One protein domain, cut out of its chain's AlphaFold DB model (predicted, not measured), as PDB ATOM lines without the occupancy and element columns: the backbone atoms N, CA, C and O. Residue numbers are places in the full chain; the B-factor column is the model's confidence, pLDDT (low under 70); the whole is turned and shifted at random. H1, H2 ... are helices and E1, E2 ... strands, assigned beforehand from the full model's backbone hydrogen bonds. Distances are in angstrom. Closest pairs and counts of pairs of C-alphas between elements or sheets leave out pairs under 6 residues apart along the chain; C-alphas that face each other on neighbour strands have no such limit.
ATOM      1  N   ASP A   2     -17.097 -18.974   8.393       69.88
ATOM      2  CA  ASP A   2     -17.317 -19.882   7.246       69.88
ATOM      3  C   ASP A   2     -17.037 -19.282   5.866       69.88
ATOM      4  O   ASP A   2     -16.488 -19.959   5.004       69.88
ATOM      5  N   MET A   3     -17.320 -17.993   5.654       72.00
ATOM      6  CA  MET A   3     -16.948 -17.295   4.412       72.00
ATOM      7  C   MET A   3     -15.430 -17.233   4.204       72.00
ATOM      8  O   MET A   3     -14.954 -17.327   3.076       72.00
ATOM      9  N   PHE A   4     -14.661 -17.104   5.289       70.44
ATOM     10  CA  PHE A   4     -13.204 -17.125   5.222       70.44
ATOM     11  C   PHE A   4     -12.705 -18.534   4.889       70.44
ATOM     12  O   PHE A   4     -11.923 -18.673   3.960       70.44
ATOM     13  N   ARG A   5     -13.217 -19.581   5.551       69.88
ATOM     14  CA  ARG A   5     -12.863 -20.977   5.225       69.88
ATOM     15  C   ARG A   5     -13.203 -21.350   3.783       69.88
ATOM     16  O   ARG A   5     -12.311 -21.803   3.080       69.88
ATOM     17  N   LYS A   6     -14.410 -21.036   3.300       75.56
ATOM     18  CA  LYS A   6     -14.801 -21.255   1.894       75.56
ATOM     19  C   LYS A   6     -13.899 -20.500   0.911       75.56
ATOM     20  O   LYS A   6     -13.505 -21.040  -0.117       75.56
ATOM     21  N   ARG A   7     -13.523 -19.256   1.232       68.56
ATOM     22  CA  ARG A   7     -12.565 -18.478   0.428       68.56
ATOM     23  C   ARG A   7     -11.168 -19.104   0.434       68.56
ATOM     24  O   ARG A   7     -10.513 -19.111  -0.602       68.56
ATOM     25  N   MET A   8     -10.713 -19.619   1.574       72.75
ATOM     26  CA  MET A   8      -9.417 -20.289   1.692       72.75
ATOM     27  C   MET A   8      -9.402 -21.627   0.946       72.75
ATOM     28  O   MET A   8      -8.434 -21.905   0.245       72.75
ATOM     29  N   GLU A   9     -10.477 -22.413   1.002       71.00
ATOM     30  CA  GLU A   9     -10.630 -23.670   0.251       71.00
ATOM     31  C   GLU A   9     -10.548 -23.449  -1.270       71.00
ATOM     32  O   GLU A   9      -9.855 -24.187  -1.963       71.00
ATOM     33  N   LEU A  10     -11.145 -22.371  -1.791       68.44
ATOM     34  CA  LEU A  10     -11.073 -22.010  -3.217       68.44
ATOM     35  C   LEU A  10      -9.687 -21.501  -3.672       68.44
ATOM     36  O   LEU A  10      -9.371 -21.500  -4.870       68.44
ATOM     37  N   LEU A  11      -8.862 -21.023  -2.737       65.50
ATOM     38  CA  LEU A  11      -7.601 -20.328  -3.021       65.50
ATOM     39  C   LEU A  11      -6.336 -21.110  -2.615       65.50
ATOM     40  O   LEU A  11      -5.244 -20.628  -2.905       65.50
ATOM     41  N   GLY A  12      -6.465 -22.305  -2.022       60.78
ATOM     42  CA  GLY A  12      -5.332 -23.197  -1.706       60.78
ATOM     43  C   GLY A  12      -5.074 -23.445  -0.214       60.78
ATOM     44  O   GLY A  12      -3.948 -23.674   0.195       60.78
ATOM     45  N   GLY A  13      -6.081 -23.346   0.654       72.38
ATOM     46  CA  GLY A  13      -5.995 -23.750   2.066       72.38
ATOM     47  C   GLY A  13      -5.148 -22.852   2.989       72.38
ATOM     48  O   GLY A  13      -5.474 -22.732   4.167       72.38
ATOM     49  N   SER A  14      -4.120 -22.157   2.483       80.12
ATOM     50  CA  SER A  14      -3.246 -21.237   3.228       80.12
ATOM     51  C   SER A  14      -3.185 -19.843   2.589       80.12
ATOM     52  O   SER A  14      -3.369 -19.683   1.379       80.12
ATOM     53  N   GLN A  15      -2.951 -18.792   3.391       79.31
ATOM     54  CA  GLN A  15      -2.910 -17.412   2.870       79.31
ATOM     55  C   GLN A  15      -1.776 -17.221   1.859       79.31
ATOM     56  O   GLN A  15      -1.955 -16.553   0.844       79.31
ATOM     57  N   SER A  16      -0.631 -17.865   2.087       78.00
ATOM     58  CA  SER A  16       0.512 -17.838   1.174       78.00
ATOM     59  C   SER A  16       0.180 -18.424  -0.201       78.00
ATOM     60  O   SER A  16       0.619 -17.891  -1.220       78.00
ATOM     61  N   GLU A  17      -0.609 -19.499  -0.256       79.25
ATOM     62  CA  GLU A  17      -1.061 -20.088  -1.521       79.25
ATOM     63  C   GLU A  17      -2.074 -19.202  -2.238       79.25
ATOM     64  O   GLU A  17      -1.936 -18.981  -3.443       79.25
ATOM     65  N   ALA A  18      -2.998 -18.597  -1.489       80.12
ATOM     66  CA  ALA A  18      -3.941 -17.630  -2.034       80.12
ATOM     67  C   ALA A  18      -3.224 -16.436  -2.686       80.12
ATOM     68  O   ALA A  18      -3.542 -16.069  -3.821       80.12
ATOM     69  N   TYR A  19      -2.206 -15.875  -2.023       82.69
ATOM     70  CA  TYR A  19      -1.396 -14.790  -2.580       82.69
ATOM     71  C   TYR A  19      -0.590 -15.224  -3.807       82.69
ATOM     72  O   TYR A  19      -0.496 -14.467  -4.775       82.69
ATOM     73  N   ARG A  20      -0.038 -16.443  -3.816       80.81
ATOM     74  CA  ARG A  20       0.655 -16.992  -4.993       80.81
ATOM     75  C   ARG A  20      -0.295 -17.164  -6.172       80.81
ATOM     76  O   ARG A  20       0.064 -16.770  -7.277       80.81
ATOM     77  N   LYS A  21      -1.490 -17.719  -5.953       82.25
ATOM     78  CA  LYS A  21      -2.512 -17.907  -6.993       82.25
ATOM     79  C   LYS A  21      -2.931 -16.564  -7.588       82.25
ATOM     80  O   LYS A  21      -2.772 -16.365  -8.785       82.25
ATOM     81  N   GLN A  22      -3.290 -15.604  -6.735       85.19
ATOM     82  CA  GLN A  22      -3.619 -14.245  -7.164       85.19
ATOM     83  C   GLN A  22      -2.477 -13.598  -7.964       85.19
ATOM     84  O   GLN A  22      -2.708 -12.992  -9.006       85.19
ATOM     85  N   SER A  23      -1.234 -13.752  -7.506       84.88
ATOM     86  CA  SER A  23      -0.059 -13.213  -8.198       84.88
ATOM     87  C   SER A  23       0.137 -13.843  -9.582       84.88
ATOM     88  O   SER A  23       0.439 -13.134 -10.540       84.88
ATOM     89  N   ARG A  24      -0.068 -15.162  -9.719       83.94
ATOM     90  CA  ARG A  24      -0.010 -15.859 -11.017       83.94
ATOM     91  C   ARG A  24      -1.098 -15.373 -11.969       83.94
ATOM     92  O   ARG A  24      -0.793 -15.131 -13.134       83.94
ATOM     93  N   ASP A  25      -2.318 -15.186 -11.473       86.12
ATOM     94  CA  ASP A  25      -3.456 -14.716 -12.271       86.12
ATOM     95  C   ASP A  25      -3.209 -13.294 -12.795       86.12
ATOM     96  O   ASP A  25      -3.371 -13.027 -13.987       86.12
ATOM     97  N   ILE A  26      -2.710 -12.399 -11.932       85.88
ATOM     98  CA  ILE A  26      -2.328 -11.031 -12.315       85.88
ATOM     99  C   ILE A  26      -1.221 -11.051 -13.376       85.88
ATOM    100  O   ILE A  26      -1.317 -10.334 -14.375       85.88
ATOM    101  N   ILE A  27      -0.179 -11.869 -13.201       85.31
ATOM    102  CA  ILE A  27       0.900 -11.980 -14.192       85.31
ATOM    103  C   ILE A  27       0.392 -12.511 -15.524       85.31
ATOM    104  O   ILE A  27       0.763 -11.964 -16.559       85.31
ATOM    105  N   ASN A  28      -0.460 -13.534 -15.513       85.25
ATOM    106  CA  ASN A  28      -1.043 -14.074 -16.734       85.25
ATOM    107  C   ASN A  28      -1.882 -13.033 -17.478       85.25
ATOM    108  O   ASN A  28      -1.726 -12.894 -18.692       85.25
ATOM    109  N   TYR A  37       7.791  -8.527 -23.411       92.88
ATOM    110  CA  TYR A  37       7.097  -9.669 -24.004       92.88
ATOM    111  C   TYR A  37       7.674 -10.020 -25.379       92.88
ATOM    112  O   TYR A  37       7.815  -9.155 -26.245       92.88
ATOM    113  N   LYS A  38       7.972 -11.303 -25.583       91.94
ATOM    114  CA  LYS A  38       8.456 -11.864 -26.843       91.94
ATOM    115  C   LYS A  38       7.821 -13.243 -27.061       91.94
ATOM    116  O   LYS A  38       7.701 -14.038 -26.125       91.94
ATOM    117  N   THR A  39       7.459 -13.533 -28.306       90.94
ATOM    118  CA  THR A  39       7.189 -14.904 -28.757       90.94
ATOM    119  C   THR A  39       8.525 -15.569 -29.060       90.94
ATOM    120  O   THR A  39       9.352 -14.988 -29.765       90.94
ATOM    121  N   VAL A  40       8.759 -16.750 -28.497       92.81
ATOM    122  CA  VAL A  40      10.034 -17.469 -28.592       92.81
ATOM    123  C   VAL A  40       9.810 -18.900 -29.066       92.81
ATOM    124  O   VAL A  40       8.769 -19.489 -28.779       92.81
ATOM    125  N   TYR A  41      10.793 -19.479 -29.755       91.75
ATOM    126  CA  TYR A  41      10.739 -20.885 -30.165       91.75
ATOM    127  C   TYR A  41      11.736 -21.711 -29.380       91.75
ATOM    128  O   TYR A  41      12.915 -21.373 -29.310       91.75
ATOM    129  N   LEU A  42      11.276 -22.815 -28.810       87.88
ATOM    130  CA  LEU A  42      12.100 -23.684 -27.992       87.88
ATOM    131  C   LEU A  42      12.469 -24.965 -28.731       87.88
ATOM    132  O   LEU A  42      11.613 -25.617 -29.329       87.88
ATOM    133  N   SER A  43      13.741 -25.344 -28.640       84.81
ATOM    134  CA  SER A  43      14.238 -26.626 -29.129       84.81
ATOM    135  C   SER A  43      15.069 -27.322 -28.055       84.81
ATOM    136  O   SER A  43      15.988 -26.737 -27.484       84.81
ATOM    137  N   HIS A  44      14.753 -28.581 -27.771       81.94
ATOM    138  CA  HIS A  44      15.470 -29.404 -26.807       81.94
ATOM    139  C   HIS A  44      15.483 -30.866 -27.242       81.94
ATOM    140  O   HIS A  44      14.442 -31.521 -27.338       81.94
ATOM    141  N   LEU A  45      16.695 -31.381 -27.434       75.69
ATOM    142  CA  LEU A  45      16.919 -32.692 -28.021       75.69
ATOM    143  C   LEU A  45      16.348 -33.835 -27.176       75.69
ATOM    144  O   LEU A  45      15.607 -34.668 -27.686       75.69
ATOM    145  N   ASN A  46      16.644 -33.859 -25.873       69.62
ATOM    146  CA  ASN A  46      16.299 -35.004 -25.018       69.62
ATOM    147  C   ASN A  46      14.788 -35.128 -24.752       69.62
ATOM    148  O   ASN A  46      14.330 -36.155 -24.263       69.62
ATOM    149  N   THR A  47      14.009 -34.084 -25.048       65.62
ATOM    150  CA  THR A  47      12.538 -34.099 -24.940       65.62
ATOM    151  C   THR A  47      11.869 -34.101 -26.315       65.62
ATOM    152  O   THR A  47      10.653 -33.975 -26.387       65.62
ATOM    153  N   CYS A  48      12.639 -34.223 -27.404       67.31
ATOM    154  CA  CYS A  48      12.150 -34.139 -28.784       67.31
ATOM    155  C   CYS A  48      11.365 -32.851 -29.093       67.31
ATOM    156  O   CYS A  48      10.569 -32.819 -30.028       67.31
ATOM    157  N   MET A  49      11.568 -31.783 -28.316       69.00
ATOM    158  CA  MET A  49      10.921 -30.502 -28.576       69.00
ATOM    159  C   MET A  49      11.680 -29.821 -29.708       69.00
ATOM    160  O   MET A  49      12.876 -29.562 -29.573       69.00
ATOM    161  N   GLN A  50      11.008 -29.526 -30.815       77.56
ATOM    162  CA  GLN A  50      11.617 -28.844 -31.952       77.56
ATOM    163  C   GLN A  50      10.761 -27.650 -32.351       77.56
ATOM    164  O   GLN A  50       9.618 -27.815 -32.768       77.56
ATOM    165  N   LYS A  51      11.332 -26.448 -32.219       78.69
ATOM    166  CA  LYS A  51      10.700 -25.166 -32.564       78.69
ATOM    167  C   LYS A  51       9.265 -25.015 -32.047       78.69
ATOM    168  O   LYS A  51       8.395 -24.497 -32.742       78.69
ATOM    169  N   GLN A  52       9.021 -25.448 -30.815       78.44
ATOM    170  CA  GLN A  52       7.723 -25.256 -30.183       78.44
ATOM    171  C   GLN A  52       7.576 -23.795 -29.747       78.44
ATOM    172  O   GLN A  52       8.497 -23.224 -29.164       78.44
ATOM    173  N   GLU A  53       6.431 -23.190 -30.045       87.62
ATOM    174  CA  GLU A  53       6.150 -21.797 -29.708       87.62
ATOM    175  C   GLU A  53       5.841 -21.640 -28.214       87.62
ATOM    176  O   GLU A  53       5.023 -22.367 -27.649       87.62
ATOM    177  N   PHE A  54       6.491 -20.668 -27.580       88.50
ATOM    178  CA  PHE A  54       6.253 -20.276 -26.200       88.50
ATOM    179  C   PHE A  54       6.198 -18.758 -26.068       88.50
ATOM    180  O   PHE A  54       6.777 -17.999 -26.844       88.50
ATOM    181  N   GLU A  55       5.540 -18.312 -25.007       90.75
ATOM    182  CA  GLU A  55       5.481 -16.907 -24.635       90.75
ATOM    183  C   GLU A  55       6.411 -16.645 -23.457       90.75
ATOM    184  O   GLU A  55       6.325 -17.307 -22.413       90.75
ATOM    185  N   ALA A  56       7.285 -15.654 -23.612       93.19
ATOM    186  CA  ALA A  56       8.260 -15.311 -22.597       93.19
ATOM    187  C   ALA A  56       8.423 -13.795 -22.432       93.19
ATOM    188  O   ALA A  56       8.066 -13.000 -23.300       93.19
ATOM    189  N   LYS A  57       8.976 -13.386 -21.289       92.88
ATOM    190  CA  LYS A  57       9.474 -12.029 -21.057       92.88
ATOM    191  C   LYS A  57      10.987 -12.067 -20.928       92.88
ATOM    192  O   LYS A  57      11.498 -12.810 -20.091       92.88
ATOM    193  N   LEU A  58      11.673 -11.262 -21.730       92.75
ATOM    194  CA  LEU A  58      13.123 -11.107 -21.684       92.75
ATOM    195  C   LEU A  58      13.485  -9.855 -20.879       92.75
ATOM    196  O   LEU A  58      13.032  -8.758 -21.194       92.75
ATOM    197  N   ALA A  59      14.319 -10.008 -19.858       90.44
ATOM    198  CA  ALA A  59      14.857  -8.903 -19.073       90.44
ATOM    199  C   ALA A  59      16.375  -9.045 -18.935       90.44
ATOM    200  O   ALA A  59      16.895 -10.153 -18.888       90.44
ATOM    201  N   ILE A  60      17.096  -7.932 -18.846       87.56
ATOM    202  CA  ILE A  60      18.545  -7.950 -18.609       87.56
ATOM    203  C   ILE A  60      18.783  -8.312 -17.137       87.56
ATOM    204  O   ILE A  60      18.162  -7.717 -16.254       87.56
ATOM    205  N   HIS A  61      19.652  -9.290 -16.862       82.81
ATOM    206  CA  HIS A  61      20.041  -9.628 -15.489       82.81
ATOM    207  C   HIS A  61      21.206  -8.753 -15.023       82.81
ATOM    208  O   HIS A  61      21.125  -8.120 -13.971       82.81
ATOM    209  N   THR A  62      22.274  -8.697 -15.816       75.50
ATOM    210  CA  THR A  62      23.488  -7.941 -15.498       75.50
ATOM    211  C   THR A  62      23.987  -7.211 -16.730       75.50
ATOM    212  O   THR A  62      24.232  -7.836 -17.761       75.50
ATOM    213  N   TYR A  63      24.174  -5.900 -16.601       69.75
ATOM    214  CA  TYR A  63      24.741  -5.068 -17.657       69.75
ATOM    215  C   TYR A  63      26.208  -5.405 -17.911       69.75
ATOM    216  O   TYR A  63      26.960  -5.712 -16.978       69.75
ATOM    217  N   ARG A  64      26.623  -5.301 -19.176       64.56
ATOM    218  CA  ARG A  64      28.002  -5.555 -19.582       64.56
ATOM    219  C   ARG A  64      28.953  -4.598 -18.872       64.56
ATOM    220  O   ARG A  64      28.738  -3.388 -18.852       64.56
ATOM    221  N   SER A  65      30.064  -5.133 -18.381       56.69
ATOM    222  CA  SER A  65      31.259  -4.332 -18.107       56.69
ATOM    223  C   SER A  65      32.274  -4.571 -19.221       56.69
ATOM    224  O   SER A  65      32.336  -5.662 -19.779       56.69
ATOM    225  N   ILE A  66      33.064  -3.554 -19.575       58.09
ATOM    226  CA  ILE A  66      34.037  -3.621 -20.686       58.09
ATOM    227  C   ILE A  66      35.036  -4.778 -20.498       58.09
ATOM    228  O   ILE A  66      35.500  -5.367 -21.470       58.09
ATOM    229  N   THR A  67      35.344  -5.114 -19.247       55.44
ATOM    230  CA  THR A  67      36.244  -6.200 -18.843       55.44
ATOM    231  C   THR A  67      35.530  -7.516 -18.534       55.44
ATOM    232  O   THR A  67      36.193  -8.532 -18.337       55.44
ATOM    233  N   GLY A  68      34.200  -7.500 -18.440       57.91
ATOM    234  CA  GLY A  68      33.387  -8.655 -18.098       57.91
ATOM    235  C   GLY A  68      32.982  -9.480 -19.312       57.91
ATOM    236  O   GLY A  68      33.093  -9.060 -20.465       57.91
ATOM    237  N   ASP A  69      32.478 -10.672 -19.023       62.22
ATOM    238  CA  ASP A  69      31.865 -11.532 -20.026       62.22
ATOM    239  C   ASP A  69      30.594 -10.908 -20.641       62.22
ATOM    240  O   ASP A  69      30.077  -9.883 -20.186       62.22
ATOM    241  N   VAL A  70      30.090 -11.557 -21.697       67.31
ATOM    242  CA  VAL A  70      28.808 -11.252 -22.348       67.31
ATOM    243  C   VAL A  70      27.670 -11.196 -21.320       67.31
ATOM    244  O   VAL A  70      27.691 -11.912 -20.321       67.31
ATOM    245  N   GLU A  71      26.696 -10.322 -21.573       73.88
ATOM    246  CA  GLU A  71      25.547 -10.089 -20.696       73.88
ATOM    247  C   GLU A  71      24.700 -11.346 -20.497       73.88
ATOM    248  O   GLU A  71      24.356 -12.049 -21.451       73.88
ATOM    249  N   ASP A  72      24.308 -11.577 -19.247       82.31
ATOM    250  CA  ASP A  72      23.350 -12.609 -18.884       82.31
ATOM    251  C   ASP A  72      21.938 -12.000 -18.854       82.31
ATOM    252  O   ASP A  72      21.732 -10.862 -18.411       82.31
ATOM    253  N   TYR A  73      20.943 -12.769 -19.297       90.69
ATOM    254  CA  TYR A  73      19.552 -12.328 -19.377       90.69
ATOM    255  C   TYR A  73      18.644 -13.239 -18.553       90.69
ATOM    256  O   TYR A  73      18.899 -14.431 -18.380       90.69
ATOM    257  N   TYR A  74      17.550 -12.668 -18.067       93.00
ATOM    258  CA  TYR A  74      16.421 -13.391 -17.515       93.00
ATOM    259  C   TYR A  74      15.370 -13.654 -18.580       93.00
ATOM    260  O   TYR A  74      14.891 -12.733 -19.242       93.00
ATOM    261  N   LEU A  75      14.939 -14.903 -18.659       93.75
ATOM    262  CA  LEU A  75      13.787 -15.323 -19.431       93.75
ATOM    263  C   LEU A  75      12.700 -15.834 -18.483       93.75
ATOM    264  O   LEU A  75      12.909 -16.764 -17.704       93.75
ATOM    265  N   GLN A  76      11.528 -15.213 -18.533       92.88
ATOM    266  CA  GLN A  76      10.372 -15.592 -17.727       92.88
ATOM    267  C   GLN A  76       9.288 -16.177 -18.626       92.88
ATOM    268  O   GLN A  76       8.721 -15.454 -19.437       92.88
ATOM    269  N   PHE A  77       8.946 -17.450 -18.446       90.75
ATOM    270  CA  PHE A  77       7.776 -18.049 -19.096       90.75
ATOM    271  C   PHE A  77       6.499 -17.795 -18.292       90.75
ATOM    272  O   PHE A  77       6.534 -17.310 -17.154       90.75
ATOM    273  N   ARG A  78       5.348 -18.157 -18.867       86.69
ATOM    274  CA  ARG A  78       4.085 -18.153 -18.123       86.69
ATOM    275  C   ARG A  78       4.165 -19.016 -16.856       86.69
ATOM    276  O   ARG A  78       4.814 -20.066 -16.858       86.69
ATOM    277  N   PRO A  79       3.473 -18.621 -15.772       83.31
ATOM    278  CA  PRO A  79       3.356 -19.446 -14.579       83.31
ATOM    279  C   PRO A  79       2.893 -20.869 -14.908       83.31
ATOM    280  O   PRO A  79       1.859 -21.057 -15.540       83.31
ATOM    281  N   GLY A  80       3.647 -21.866 -14.445       77.69
ATOM    282  CA  GLY A  80       3.353 -23.286 -14.672       77.69
ATOM    283  C   GLY A  80       4.153 -23.921 -15.809       77.69
ATOM    284  O   GLY A  80       4.332 -25.135 -15.794       77.69
ATOM    285  N   VAL A  81       4.713 -23.127 -16.726       83.56
ATOM    286  CA  VAL A  81       5.603 -23.637 -17.776       83.56
ATOM    287  C   VAL A  81       6.968 -23.951 -17.169       83.56
ATOM    288  O   VAL A  81       7.586 -23.103 -16.520       83.56
ATOM    289  N   ARG A  82       7.439 -25.184 -17.373       82.94
ATOM    290  CA  ARG A  82       8.788 -25.611 -17.002       82.94
ATOM    291  C   ARG A  82       9.532 -26.090 -18.229       82.94
ATOM    292  O   ARG A  82       9.040 -26.926 -18.976       82.94
ATOM    293  N   VAL A  83      10.741 -25.579 -18.372       85.69
ATOM    294  CA  VAL A  83      11.630 -25.856 -19.489       85.69
ATOM    295  C   VAL A  83      12.899 -26.552 -18.983       85.69
ATOM    296  O   VAL A  83      13.420 -26.151 -17.933       85.69
ATOM    297  N   PRO A  84      13.395 -27.591 -19.682       85.81
ATOM    298  CA  PRO A  84      14.629 -28.267 -19.305       85.81
ATOM    299  C   PRO A  84      15.868 -27.381 -19.516       85.81
ATOM    300  O   PRO A  84      15.930 -26.559 -20.434       85.81
ATOM    301  N   MET A  85      16.868 -27.552 -18.651       88.19
ATOM    302  CA  MET A  85      18.178 -26.903 -18.789       88.19
ATOM    303  C   MET A  85      18.888 -27.394 -20.052       88.19
ATOM    304  O   MET A  85      18.736 -28.555 -20.424       88.19
ATOM    305  N   GLY A  86      19.660 -26.523 -20.705       87.44
ATOM    306  CA  GLY A  86      20.300 -26.847 -21.982       87.44
ATOM    307  C   GLY A  86      19.353 -26.805 -23.181       87.44
ATOM    308  O   GLY A  86      19.695 -27.293 -24.250       87.44
ATOM    309  N   SER A  87      18.157 -26.233 -23.043       90.44
ATOM    310  CA  SER A  87      17.305 -25.959 -24.205       90.44
ATOM    311  C   SER A  87      17.825 -24.755 -24.982       90.44
ATOM    312  O   SER A  87      18.251 -23.763 -24.379       90.44
ATOM    313  N   TYR A  88      17.719 -24.815 -26.307       93.69
ATOM    314  CA  TYR A  88      17.861 -23.643 -27.157       93.69
ATOM    315  C   TYR A  88      16.554 -22.867 -27.221       93.69
ATOM    316  O   TYR A  88      15.473 -23.452 -27.310       93.69
ATOM    317  N   VAL A  89      16.669 -21.547 -27.220       93.25
ATOM    318  CA  VAL A  89      15.550 -20.624 -27.376       93.25
ATOM    319  C   VAL A  89      15.886 -19.637 -28.479       93.25
ATOM    320  O   VAL A  89      16.872 -18.913 -28.390       93.25
ATOM    321  N   GLU A  90      15.063 -19.593 -29.515       94.19
ATOM    322  CA  GLU A  90      15.122 -18.568 -30.548       94.19
ATOM    323  C   GLU A  90      14.319 -17.355 -30.062       94.19
ATOM    324  O   GLU A  90      13.105 -17.447 -29.860       94.19
ATOM    325  N   ILE A  91      14.995 -16.226 -29.847       93.56
ATOM    326  CA  ILE A  91      14.397 -14.980 -29.356       93.56
ATOM    327  C   ILE A  91      14.559 -13.899 -30.432       93.56
ATOM    328  O   ILE A  91      15.676 -13.702 -30.916       93.56
ATOM    329  N   PRO A  92      13.490 -13.179 -30.814       92.56
ATOM    330  CA  PRO A  92      13.584 -12.134 -31.822       92.56
ATOM    331  C   PRO A  92      14.236 -10.874 -31.243       92.56
ATOM    332  O   PRO A  92      13.797 -10.337 -30.216       92.56
ATOM    333  N   ASN A  93      15.261 -10.382 -31.935       88.56
ATOM    334  CA  ASN A  93      15.868  -9.087 -31.652       88.56
ATOM    335  C   ASN A  93      14.946  -7.930 -32.081       88.56
ATOM    336  O   ASN A  93      13.849  -8.139 -32.606       88.56
ATOM    337  N   ASP A  94      15.381  -6.691 -31.858       85.88
ATOM    338  CA  ASP A  94      14.575  -5.502 -32.176       85.88
ATOM    339  C   ASP A  94      14.337  -5.313 -33.683       85.88
ATOM    340  O   ASP A  94      13.378  -4.655 -34.079       85.88
ATOM    341  N   ASN A  95      15.143  -5.969 -34.526       87.88
ATOM    342  CA  ASN A  95      14.967  -6.011 -35.979       87.88
ATOM    343  C   ASN A  95      14.065  -7.177 -36.439       87.88
ATOM    344  O   ASN A  95      13.897  -7.381 -37.640       87.88
ATOM    345  N   GLY A  96      13.517  -7.972 -35.513       84.12
ATOM    346  CA  GLY A  96      12.693  -9.148 -35.812       84.12
ATOM    347  C   GLY A  96      13.477 -10.376 -36.291       84.12
ATOM    348  O   GLY A  96      12.869 -11.360 -36.706       84.12
ATOM    349  N   VAL A  97      14.812 -10.348 -36.232       89.56
ATOM    350  CA  VAL A  97      15.657 -11.502 -36.552       89.56
ATOM    351  C   VAL A  97      15.779 -12.376 -35.310       89.56
ATOM    352  O   VAL A  97      16.129 -11.895 -34.232       89.56
ATOM    353  N   PHE A  98      15.492 -13.667 -35.461       90.31
ATOM    354  CA  PHE A  98      15.633 -14.632 -34.380       90.31
ATOM    355  C   PHE A  98      17.102 -14.945 -34.127       90.31
ATOM    356  O   PHE A  98      17.832 -15.372 -35.019       90.31
ATOM    357  N   GLU A  99      17.516 -14.740 -32.886       91.88
ATOM    358  CA  GLU A  99      18.831 -15.106 -32.381       91.88
ATOM    359  C   GLU A  99      18.685 -16.339 -31.495       91.88
ATOM    360  O   GLU A  99      17.672 -16.488 -30.813       91.88
ATOM    361  N   THR A 100      19.684 -17.218 -31.488       92.12
ATOM    362  CA  THR A 100      19.656 -18.437 -30.674       92.12
ATOM    363  C   THR A 100      20.320 -18.195 -29.324       92.12
ATOM    364  O   THR A 100      21.437 -17.687 -29.237       92.12
ATOM    365  N   TRP A 101      19.631 -18.600 -28.267       93.81
ATOM    366  CA  TRP A 101      20.040 -18.466 -26.877       93.81
ATOM    367  C   TRP A 101      20.045 -19.835 -26.209       93.81
ATOM    368  O   TRP A 101      19.294 -20.728 -26.598       93.81
ATOM    369  N   LEU A 102      20.867 -19.996 -25.180       93.31
ATOM    370  CA  LEU A 102      20.976 -21.213 -24.387       93.31
ATOM    371  C   LEU A 102      20.434 -20.967 -22.978       93.31
ATOM    372  O   LEU A 102      20.850 -20.023 -22.308       93.31
ATOM    373  N   ILE A 103      19.535 -21.835 -22.508       92.94
ATOM    374  CA  ILE A 103      19.070 -21.821 -21.115       92.94
ATOM    375  C   ILE A 103      20.114 -22.485 -20.226       92.94
ATOM    376  O   ILE A 103      20.372 -23.680 -20.369       92.94
ATOM    377  N   VAL A 104      20.666 -21.725 -19.277       91.00
ATOM    378  CA  VAL A 104      21.828 -22.150 -18.484       91.00
ATOM    379  C   VAL A 104      21.530 -22.461 -17.021       91.00
ATOM    380  O   VAL A 104      22.219 -23.273 -16.409       91.00
ATOM    381  N   ALA A 105      20.527 -21.813 -16.432       89.81
ATOM    382  CA  ALA A 105      20.166 -22.044 -15.040       89.81
ATOM    383  C   ALA A 105      18.702 -21.691 -14.769       89.81
ATOM    384  O   ALA A 105      18.084 -20.905 -15.488       89.81
ATOM    385  N   PHE A 106      18.166 -22.266 -13.697       89.00
ATOM    386  CA  PHE A 106      16.818 -22.020 -13.208       89.00
ATOM    387  C   PHE A 106      16.872 -21.330 -11.845       89.00
ATOM    388  O   PHE A 106      17.461 -21.855 -10.901       89.00
ATOM    389  N   ASP A 107      16.230 -20.172 -11.735       88.06
ATOM    390  CA  ASP A 107      16.057 -19.427 -10.494       88.06
ATOM    391  C   ASP A 107      14.661 -19.697  -9.919       88.06
ATOM    392  O   ASP A 107      13.637 -19.268 -10.459       88.06
ATOM    393  N   SER A 108      14.616 -20.413  -8.796       81.88
ATOM    394  CA  SER A 108      13.379 -20.840  -8.133       81.88
ATOM    395  C   SER A 108      12.803 -19.776  -7.188       81.88
ATOM    396  O   SER A 108      12.442 -20.064  -6.044       81.88
ATOM    397  N   ARG A 109      12.692 -18.521  -7.649       80.12
ATOM    398  CA  ARG A 109      12.170 -17.439  -6.800       80.12
ATOM    399  C   ARG A 109      10.750 -17.752  -6.302       80.12
ATOM    400  O   ARG A 109       9.925 -18.240  -7.076       80.12
ATOM    401  N   PRO A 110      10.408 -17.394  -5.046       68.12
ATOM    402  CA  PRO A 110       9.132 -17.774  -4.428       68.12
ATOM    403  C   PRO A 110       7.872 -17.257  -5.134       68.12
ATOM    404  O   PRO A 110       6.789 -17.807  -4.922       68.12
ATOM    405  N   GLN A 111       7.997 -16.176  -5.909       72.12
ATOM    406  CA  GLN A 111       6.888 -15.550  -6.629       72.12
ATOM    407  C   GLN A 111       6.849 -16.031  -8.081       72.12
ATOM    408  O   GLN A 111       5.874 -16.664  -8.488       72.12
ATOM    409  N   PHE A 112       7.926 -15.780  -8.835       79.69
ATOM    410  CA  PHE A 112       8.004 -16.105 -10.256       79.69
ATOM    411  C   PHE A 112       9.347 -16.740 -10.608       79.69
ATOM    412  O   PHE A 112      10.374 -16.079 -10.447       79.69
ATOM    413  N   PRO A 113       9.348 -17.989 -11.094       84.88
ATOM    414  CA  PRO A 113      10.572 -18.624 -11.537       84.88
ATOM    415  C   PRO A 113      11.123 -17.917 -12.776       84.88
ATOM    416  O   PRO A 113      10.364 -17.517 -13.664       84.88
ATOM    417  N   LEU A 114      12.443 -17.780 -12.824       91.62
ATOM    418  CA  LEU A 114      13.169 -17.171 -13.933       91.62
ATOM    419  C   LEU A 114      14.196 -18.160 -14.467       91.62
ATOM    420  O   LEU A 114      14.701 -19.012 -13.741       91.62
ATOM    421  N   TYR A 115      14.523 -18.024 -15.741       92.88
ATOM    422  CA  TYR A 115      15.589 -18.766 -16.387       92.88
ATOM    423  C   TYR A 115      16.730 -17.812 -16.703       92.88
ATOM    424  O   TYR A 115      16.490 -16.717 -17.204       92.88
ATOM    425  N   TYR A 116      17.958 -18.221 -16.421       92.31
ATOM    426  CA  TYR A 116      19.133 -17.540 -16.945       92.31
ATOM    427  C   TYR A 116      19.358 -18.020 -18.372       92.31
ATOM    428  O   TYR A 116      19.419 -19.232 -18.615       92.31
ATOM    429  N   VAL A 117      19.475 -17.078 -19.300       93.00
ATOM    430  CA  VAL A 117      19.744 -17.352 -20.710       93.00
ATOM    431  C   VAL A 117      20.952 -16.563 -21.182       93.00
ATOM    432  O   VAL A 117      21.153 -15.415 -20.785       93.00
ATOM    433  N   LEU A 118      21.753 -17.205 -22.024       91.81
ATOM    434  CA  LEU A 118      22.951 -16.633 -22.625       91.81
ATOM    435  C   LEU A 118      22.824 -16.678 -24.143       91.81
ATOM    436  O   LEU A 118      22.358 -17.677 -24.692       91.81
ATOM    437  N   LYS A 119      23.254 -15.615 -24.818       90.75
ATOM    438  CA  LYS A 119      23.280 -15.570 -26.278       90.75
ATOM    439  C   LYS A 119      24.360 -16.514 -26.813       90.75
ATOM    440  O   LYS A 119      25.472 -16.548 -26.287       90.75
ATOM    441  N   CYS A 120      24.022 -17.304 -27.828       90.50
ATOM    442  CA  CYS A 120      24.993 -18.157 -28.496       90.50
ATOM    443  C   CYS A 120      25.762 -17.355 -29.548       90.50
ATOM    444  O   CYS A 120      25.170 -16.867 -30.509       90.50
TER     445      CYS A 120
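What this domain is: This is residues 2 to 28 and 37 to 120 of the 414 residues of an uncharacterized protein of Lachnospiraceae bacterium (UniProt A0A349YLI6). A small closed barrel of six antiparallel strands stands at one end, and two helices, H1 and H2, reach away from it as an arm that makes much of the length. The two helices meet at a corner, and neither packs on the barrel. The printed part has 111 residues, with two named helices and then six named strands along it, H1 H2 E1 E2 E3 E4 E5 E6; round the ring run E1 E2 E3 E6 E5 E4 and back to E1, and the class is mixed, helices and strands. The whole is loose, with a radius of gyration of the C-alphas of 17.3 A, and elongated, with spans of 58 by 36 by 27 A.

How they stand to each other: H1, residues 2 to 11, and H2, residues 15 to 28, touch only at the corner by their tight link, H2 with residues 15 to 21 alone; the closest C-alphas are those of Leu 11 and Ala 18, 4.7 A apart. They run the same way at a steep tilt of 50 degrees. In both helices every O i to N i+4 pair is within hydrogen-bond range. Neither is on the barrel. E1, residues 37 to 44, and E2, residues 49 to 62, form a hairpin, with N 40 and O 54 at 2.9 A. E2 bends by 85 degrees at residue 53; E1 lies beside its residues 49 to 57 on one side, and E3, residues 72 to 77, beside 56 to 62 on the other side, with N 59 and O 74 at 2.9 A. E1 E2 E3 are a meander, each strand the antiparallel neighbour of the one before. E4, residues 88 to 92, is apart from E3 but closes the ring on E1, antiparallel at 153 degrees, with N 90 and O 41 at 2.8 A. E5, residues 98 to 107, bends by 65 degrees at residue 104 and pairs with E4 through N 101 and O 89, 2.8 A. E6, residues 114 to 119, pairs with E5 through N 116 and O 105, 2.8 A, and with E3 through N 75 and O 115, 2.8 A. E4 E5 E6 are a second meander. E1 E2 E3 E4 and E3 E4 E5 E6 are each a Greek key, a meander of three strands and a fourth, with the first and fourth antiparallel neighbours.

Where its parts are: H1 begins at C-alpha 2 (-17.317, -19.882, 7.246) and is 14.1 A long; H2 is 20.0 A. E1 begins at C-alpha 37 (7.097, -9.669, -24.004) and measures 21.6 A, E2 28.9 A and E5 24.4 A. E6 ends at C-alpha 119 (23.280, -15.570, -26.278).

The domain as a whole: The C-alphas farthest apart are those of Asp 2 and Thr 67, 61.1 A. Residues 29 to 36 are not printed, and C-alphas 28 and 37 are 11.8 A apart across the cut. Of the links that are printed whole, none is long. The mean pLDDT of the printed part is 82.4; 19 residues are under 70, among them 10 to 12, 46 to 49 and 63 to 70.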